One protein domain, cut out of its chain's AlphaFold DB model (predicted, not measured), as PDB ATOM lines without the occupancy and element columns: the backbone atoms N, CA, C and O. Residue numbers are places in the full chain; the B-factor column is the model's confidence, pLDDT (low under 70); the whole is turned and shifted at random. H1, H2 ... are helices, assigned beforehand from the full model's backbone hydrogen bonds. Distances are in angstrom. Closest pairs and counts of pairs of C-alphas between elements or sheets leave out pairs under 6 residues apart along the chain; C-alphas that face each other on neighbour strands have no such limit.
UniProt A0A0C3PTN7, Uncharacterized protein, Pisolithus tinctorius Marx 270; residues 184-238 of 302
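What this domain is: This is residues 184 to 238 of the 302 residues of an uncharacterized protein of Pisolithus tinctorius Marx 270 (UniProt A0A0C3PTN7). Picture a flat, four-helix arrangement in which H2 makes one long edge, H1 crosses it steeply and sits between H2 and H4, and H3 lies beyond the last residues of H2, where the chain turns back through H4 to H1. Residues 194 to 200 and residues 217 to 222 stick out from the body. The printed part has 55 residues, with H1, H2, H3 and H4 in that order and no named strand; the class is all helix. It is only just compact, close to loose, with a radius of gyration of the C-alphas of 11.6 A, and spans 32 by 26 by 13 A.

Where its parts are: Find C-alpha 201 at (140.644, 136.426, 160.094); from there H2, residues 201 to 213, runs 18.4 A to C-alpha 213 at (127.960, 125.401, 152.483). H1, residues 184 to 194, covers 15.3 A. H3 is residues 221 to 227, 9.9 A, and H4 is residues 229 to 237, 12.3 A, ending at C-alpha 237 at (122.450, 129.573, 174.487).

How they stand to each other: Start at H2, which with residues 205 to 209 alone touches H1; the closest C-alphas, of Cys 188 and Ile 205, are 6.3 A apart. They run opposite ways at a steep tilt of 67 degrees, only just short of about perpendicular. With residues 212 to 213 alone, H2 only just touches H3, with 3 pairs of C-alphas within 8 A; the closest are those of Met 213 and Arg 224, 7.2 A. H1 touches H4, closest at the C-alphas of Trp 190 and Ile 231, 6.5 A. H3 and H4 meet only through their link, while H1 and H3 are apart, as are H2 and H4. In H1, H2, H3 and H4 every O i to N i+4 pair is within hydrogen-bond range.

The domain as a whole: Look at Asp 199 and Val 222 for the two C-alphas farthest apart, 33.2 A. The printed part has no cut; the link H3 to H4 is tight, and those from H1 to H2 and H2 to H3 are short. The mean pLDDT of the printed part is 87.4, with residues 198 and 238 under 70.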
ATOM      1  N   ALA A 184     125.897 134.135 157.248       85.88
ATOM      2  CA  ALA A 184     127.324 134.428 157.278       85.88
ATOM      3  C   ALA A 184     127.728 135.183 158.556       85.88
ATOM      4  O   ALA A 184     128.647 134.764 159.242       85.88
ATOM      5  N   ASN A 185     127.005 136.239 158.946       85.38
ATOM      6  CA  ASN A 185     127.307 136.985 160.179       85.38
ATOM      7  C   ASN A 185     127.157 136.117 161.438       85.38
ATOM      8  O   ASN A 185     127.927 136.267 162.389       85.38
ATOM      9  N   LEU A 186     126.164 135.224 161.446       86.81
ATOM     10  CA  LEU A 186     125.949 134.279 162.536       86.81
ATOM     11  C   LEU A 186     127.113 133.284 162.634       86.81
ATOM     12  O   LEU A 186     127.670 133.111 163.716       86.81
ATOM     13  N   PHE A 187     127.524 132.705 161.503       90.06
ATOM     14  CA  PHE A 187     128.692 131.829 161.429       90.06
ATOM     15  C   PHE A 187     129.968 132.545 161.878       90.06
ATOM     16  O   PHE A 187     130.692 132.012 162.712       90.06
ATOM     17  N   CYS A 188     130.210 133.773 161.401       86.50
ATOM     18  CA  CYS A 188     131.343 134.577 161.850       86.50
ATOM     19  C   CYS A 188     131.333 134.714 163.374       86.50
ATOM     20  O   CYS A 188     132.339 134.443 164.017       86.50
ATOM     21  N   SER A 189     130.196 135.100 163.956       85.44
ATOM     22  CA  SER A 189     130.075 135.316 165.405       85.44
ATOM     23  C   SER A 189     130.386 134.053 166.208       85.44
ATOM     24  O   SER A 189     131.080 134.134 167.218       85.44
ATOM     25  N   TRP A 190     129.904 132.900 165.740       91.81
ATOM     26  CA  TRP A 190     130.235 131.601 166.320       91.81
ATOM     27  C   TRP A 190     131.727 131.298 166.205       91.81
ATOM     28  O   TRP A 190     132.370 131.037 167.217       91.81
ATOM     29  N   TYR A 191     132.300 131.443 165.010       89.88
ATOM     30  CA  TYR A 191     133.715 131.175 164.759       89.88
ATOM     31  C   TYR A 191     134.621 132.027 165.656       89.88
ATOM     32  O   TYR A 191     135.535 131.507 166.289       89.88
ATOM     33  N   TRP A 192     134.327 133.324 165.783       84.75
ATOM     34  CA  TRP A 192     135.049 134.241 166.672       84.75
ATOM     35  C   TRP A 192     134.998 133.839 168.147       84.75
ATOM     36  O   TRP A 192     135.910 134.178 168.900       84.75
ATOM     37  N   ALA A 193     133.919 133.187 168.574       84.62
ATOM     38  CA  ALA A 193     133.719 132.806 169.963       84.62
ATOM     39  C   ALA A 193     134.318 131.438 170.302       84.62
ATOM     40  O   ALA A 193     134.648 131.201 171.462       84.62
ATOM     41  N   THR A 194     134.436 130.539 169.322       85.44
ATOM     42  CA  THR A 194     134.875 129.157 169.556       85.44
ATOM     43  C   THR A 194     136.288 128.866 169.068       85.44
ATOM     44  O   THR A 194     136.881 127.900 169.536       85.44
ATOM     45  N   GLN A 195     136.827 129.660 168.139       84.56
ATOM     46  CA  GLN A 195     138.149 129.432 167.558       84.56
ATOM     47  C   GLN A 195     139.191 130.423 168.102       84.56
ATOM     48  O   GLN A 195     138.871 131.592 168.347       84.56
ATOM     49  N   PRO A 196     140.456 129.995 168.281       81.12
ATOM     50  CA  PRO A 196     141.552 130.910 168.588       81.12
ATOM     51  C   PRO A 196     141.716 131.925 167.453       81.12
ATOM     52  O   PRO A 196     141.558 131.570 166.292       81.12
ATOM     53  N   LYS A 197     142.018 133.191 167.778       76.56
ATOM     54  CA  LYS A 197     142.138 134.275 166.785       76.56
ATOM     55  C   LYS A 197     143.274 133.966 165.798       76.56
ATOM     56  O   LYS A 197     144.426 133.996 166.229       76.56
ATOM     57  N   PRO A 198     142.989 133.699 164.511       69.38
ATOM     58  CA  PRO A 198     144.048 133.515 163.527       69.38
ATOM     59  C   PRO A 198     144.607 134.869 163.054       69.38
ATOM     60  O   PRO A 198     143.953 135.899 163.193       69.38
ATOM     61  N   ASP A 199     145.787 134.886 162.438       74.38
ATOM     62  CA  ASP A 199     146.255 136.050 161.675       74.38
ATOM     63  C   ASP A 199     145.608 136.016 160.274       74.38
ATOM     64  O   ASP A 199     145.786 135.061 159.525       74.38
ATOM     65  N   GLY A 200     144.804 137.029 159.911       76.19
ATOM     66  CA  GLY A 200     144.109 137.090 158.603       76.19
ATOM     67  C   GLY A 200     142.635 136.641 158.597       76.19
ATOM     68  O   GLY A 200     142.165 135.954 157.692       76.19
ATOM     69  N   ILE A 201     141.880 137.065 159.608       72.50
ATOM     70  CA  ILE A 201     140.644 136.426 160.094       72.50
ATOM     71  C   ILE A 201     139.472 136.411 159.095       72.50
ATOM     72  O   ILE A 201     138.787 135.401 158.965       72.50
ATOM     73  N   ASN A 202     139.223 137.498 158.360       81.19
ATOM     74  CA  ASN A 202     138.012 137.586 157.529       81.19
ATOM     75  C   ASN A 202     138.022 136.616 156.339       81.19
ATOM     76  O   ASN A 202     136.979 136.064 155.996       81.19
ATOM     77  N   ASN A 203     139.190 136.388 155.732       84.69
ATOM     78  CA  ASN A 203     139.309 135.498 154.577       84.69
ATOM     79  C   ASN A 203     139.154 134.031 154.995       84.69
ATOM     80  O   ASN A 203     138.471 133.273 154.309       84.69
ATOM     81  N   ILE A 204     139.716 133.664 156.151       86.81
ATOM     82  CA  ILE A 204     139.633 132.310 156.711       86.81
ATOM     83  C   ILE A 204     138.182 131.971 157.064       86.81
ATOM     84  O   ILE A 204     137.661 130.955 156.613       86.81
ATOM     85  N   ILE A 205     137.490 132.855 157.791       87.69
ATOM     86  CA  ILE A 205     136.093 132.623 158.188       87.69
ATOM     87  C   ILE A 205     135.182 132.475 156.964       87.69
ATOM     88  O   ILE A 205     134.294 131.622 156.949       87.69
ATOM     89  N   MET A 206     135.397 133.290 155.928       88.94
ATOM     90  CA  MET A 206     134.604 133.210 154.701       88.94
ATOM     91  C   MET A 206     134.862 131.904 153.938       88.94
ATOM     92  O   MET A 206     133.916 131.296 153.439       88.94
ATOM     93  N   ALA A 207     136.120 131.458 153.862       91.06
ATOM     94  CA  ALA A 207     136.483 130.195 153.225       91.06
ATOM     95  C   ALA A 207     135.853 128.996 153.951       91.06
ATOM     96  O   ALA A 207     135.210 128.173 153.304       91.06
ATOM     97  N   GLU A 208     135.939 128.958 155.282       91.56
ATOM     98  CA  GLU A 208     135.322 127.927 156.129       91.56
ATOM     99  C   GLU A 208     133.796 127.896 155.975       91.56
ATOM    100  O   GLU A 208     133.199 126.836 155.779       91.56
ATOM    101  N   TYR A 209     133.145 129.064 155.978       93.31
ATOM    102  CA  TYR A 209     131.705 129.160 155.732       93.31
ATOM    103  C   TYR A 209     131.325 128.634 154.342       93.31
ATOM    104  O   TYR A 209     130.368 127.867 154.201       93.31
ATOM    105  N   ASN A 210     132.069 129.031 153.307       92.44
ATOM    106  CA  ASN A 210     131.826 128.574 151.941       92.44
ATOM    107  C   ASN A 210     132.056 127.067 151.812       92.44
ATOM    108  O   ASN A 210     131.261 126.388 151.168       92.44
ATOM    109  N   GLN A 211     133.084 126.533 152.472       93.88
ATOM    110  CA  GLN A 211     133.376 125.105 152.500       93.88
ATOM    111  C   GLN A 211     132.292 124.312 153.237       93.88
ATOM    112  O   GLN A 211     131.901 123.245 152.763       93.88
ATOM    113  N   LEU A 212     131.739 124.848 154.329       92.38
ATOM    114  CA  LEU A 212     130.604 124.254 155.041       92.38
ATOM    115  C   LEU A 212     129.331 124.207 154.177       92.38
ATOM    116  O   LEU A 212     128.518 123.290 154.314       92.38
ATOM    117  N   MET A 213     129.155 125.204 153.309       92.44
ATOM    118  CA  MET A 213     127.960 125.401 152.483       92.44
ATOM    119  C   MET A 213     128.080 124.860 151.056       92.44
ATOM    120  O   MET A 213     127.098 124.929 150.317       92.44
ATOM    121  N   LYS A 214     129.251 124.348 150.658       93.88
ATOM    122  CA  LYS A 214     129.576 124.022 149.259       93.88
ATOM    123  C   LYS A 214     128.599 123.028 148.619       93.88
ATOM    124  O   LYS A 214     128.253 123.189 147.456       93.88
ATOM    125  N   ASP A 215     128.113 122.062 149.399       94.06
ATOM    126  CA  ASP A 215     127.252 120.974 148.916       94.06
ATOM    127  C   ASP A 215     125.755 121.324 148.991       94.06
ATOM    128  O   ASP A 215     124.907 120.496 148.665       94.06
ATOM    129  N   ILE A 216     125.404 122.534 149.454       93.50
ATOM    130  CA  ILE A 216     124.014 122.936 149.684       93.50
ATOM    131  C   ILE A 216     123.632 124.096 148.753       93.50
ATOM    132  O   ILE A 216     124.172 125.209 148.897       93.50
ATOM    133  N   PRO A 217     122.646 123.895 147.855       93.50
ATOM    134  CA  PRO A 217     122.134 124.946 146.981       93.50
ATOM    135  C   PRO A 217     121.770 126.228 147.739       93.50
ATOM    136  O   PRO A 217     121.372 126.194 148.907       93.50
ATOM    137  N   LYS A 218     121.913 127.389 147.086       89.06
ATOM    138  CA  LYS A 218     121.631 128.702 147.703       89.06
ATOM    139  C   LYS A 218     120.186 128.847 148.169       89.06
ATOM    140  O   LYS A 218     119.959 129.409 149.246       89.06
ATOM    141  N   ASP A 219     119.266 128.269 147.409       91.31
ATOM    142  CA  ASP A 219     117.825 128.391 147.623       91.31
ATOM    143  C   ASP A 219     117.262 127.332 148.574       91.31
ATOM    144  O   ASP A 219     116.156 127.493 149.092       91.31
ATOM    145  N   ASP A 220     118.045 126.296 148.901       92.94
ATOM    146  CA  ASP A 220     117.658 125.308 149.905       92.94
ATOM    147  C   ASP A 220     117.846 125.876 151.317       92.94
ATOM    148  O   ASP A 220     118.833 125.668 152.037       92.94
ATOM    149  N   THR A 221     116.870 126.686 151.715       89.69
ATOM    150  CA  THR A 221     116.895 127.361 153.008       89.69
ATOM    151  C   THR A 221     116.813 126.393 154.183       89.69
ATOM    152  O   THR A 221     117.372 126.731 155.234       89.69
ATOM    153  N   VAL A 222     116.171 125.233 153.998       93.12
ATOM    154  CA  VAL A 222     115.952 124.204 155.020       93.12
ATOM    155  C   VAL A 222     117.258 123.471 155.285       93.12
ATOM    156  O   VAL A 222     117.748 123.542 156.414       93.12
ATOM    157  N   ALA A 223     117.898 122.913 154.254       93.06
ATOM    158  CA  ALA A 223     119.177 122.222 154.404       93.06
ATOM    159  C   ALA A 223     120.269 123.163 154.931       93.06
ATOM    160  O   ALA A 223     121.026 122.810 155.837       93.06
ATOM    161  N   ARG A 224     120.308 124.418 154.459       91.62
ATOM    162  CA  ARG A 224     121.242 125.424 155.001       91.62
ATOM    163  C   ARG A 224     120.973 125.758 156.467       91.62
ATOM    164  O   ARG A 224     121.904 126.109 157.185       91.62
ATOM    165  N   LYS A 225     119.707 125.756 156.899       90.56
ATOM    166  CA  LYS A 225     119.347 126.013 158.302       90.56
ATOM    167  C   LYS A 225     119.740 124.823 159.174       90.56
ATOM    168  O   LYS A 225     120.300 125.033 160.243       90.56
ATOM    169  N   GLU A 226     119.508 123.609 158.691       94.19
ATOM    170  CA  GLU A 226     119.881 122.371 159.371       94.19
ATOM    171  C   GLU A 226     121.400 122.227 159.512       94.19
ATOM    172  O   GLU A 226     121.896 121.954 160.603       94.19
ATOM    173  N   LYS A 227     122.166 122.555 158.466       93.62
ATOM    174  CA  LYS A 227     123.637 122.574 158.523       93.62
ATOM    175  C   LYS A 227     124.187 123.552 159.568       93.62
ATOM    176  O   LYS A 227     125.231 123.299 160.159       93.62
ATOM    177  N   LEU A 228     123.478 124.656 159.815       92.75
ATOM    178  CA  LEU A 228     123.821 125.659 160.828       92.75
ATOM    179  C   LEU A 228     123.113 125.429 162.169       92.75
ATOM    180  O   LEU A 228     123.190 126.296 163.038       92.75
ATOM    181  N   LYS A 229     122.413 124.306 162.370       94.06
ATOM    182  CA  LYS A 229     121.575 124.086 163.560       94.06
ATOM    183  C   LYS A 229     122.356 124.261 164.862       94.06
ATOM    184  O   LYS A 229     121.926 125.027 165.714       94.06
ATOM    185  N   ALA A 230     123.538 123.654 164.964       90.44
ATOM    186  CA  ALA A 230     124.402 123.782 166.140       90.44
ATOM    187  C   ALA A 230     124.840 125.236 166.405       90.44
ATOM    188  O   ALA A 230     125.004 125.647 167.548       90.44
ATOM    189  N   ILE A 231     124.987 126.041 165.349       91.31
ATOM    190  CA  ILE A 231     125.337 127.462 165.451       91.31
ATOM    191  C   ILE A 231     124.128 128.284 165.915       91.31
ATOM    192  O   ILE A 231     124.287 129.203 166.718       91.31
ATOM    193  N   TYR A 232     122.922 127.951 165.447       87.00
ATOM    194  CA  TYR A 232     121.686 128.553 165.948       87.00
ATOM    195  C   TYR A 232     121.470 128.228 167.429       87.00
ATOM    196  O   TYR A 232     121.302 129.149 168.224       87.00
ATOM    197  N   GLU A 233     121.575 126.955 167.813       89.81
ATOM    198  CA  GLU A 233     121.474 126.507 169.209       89.81
ATOM    199  C   GLU A 233     122.541 127.168 170.096       89.81
ATOM    200  O   GLU A 233     122.237 127.645 171.195       89.81
ATOM    201  N   TRP A 234     123.779 127.284 169.596       90.38
ATOM    202  CA  TRP A 234     124.825 128.059 170.262       90.38
ATOM    203  C   TRP A 234     124.414 129.519 170.422       90.38
ATOM    204  O   TRP A 234     124.558 130.056 171.509       90.38
ATOM    205  N   SER A 235     123.883 130.171 169.388       83.12
ATOM    206  CA  SER A 235     123.520 131.591 169.462       83.12
ATOM    207  C   SER A 235     122.377 131.883 170.435       83.12
ATOM    208  O   SER A 235     122.360 132.949 171.043       83.12
ATOM    209  N   GLU A 236     121.454 130.935 170.607       79.06
ATOM    210  CA  GLU A 236     120.369 131.026 171.586       79.06
ATOM    211  C   GLU A 236     120.884 130.807 173.014       79.06
ATOM    212  O   GLU A 236     120.445 131.483 173.942       79.06
ATOM    213  N   SER A 237     121.857 129.906 173.183       80.62
ATOM    214  CA  SER A 237     122.450 129.573 174.487       80.62
ATOM    215  C   SER A 237     123.577 130.528 174.902       80.62
ATOM    216  O   SER A 237     123.940 130.628 176.074       80.62
ATOM    217  N   SER A 238     124.172 131.223 173.936       67.75
ATOM    218  CA  SER A 238     125.359 132.042 174.123       67.75
ATOM    219  C   SER A 238     124.971 133.466 174.492       67.75
ATOM    220  O   SER A 238     124.634 134.294 173.646       67.75
TER     221      SER A 238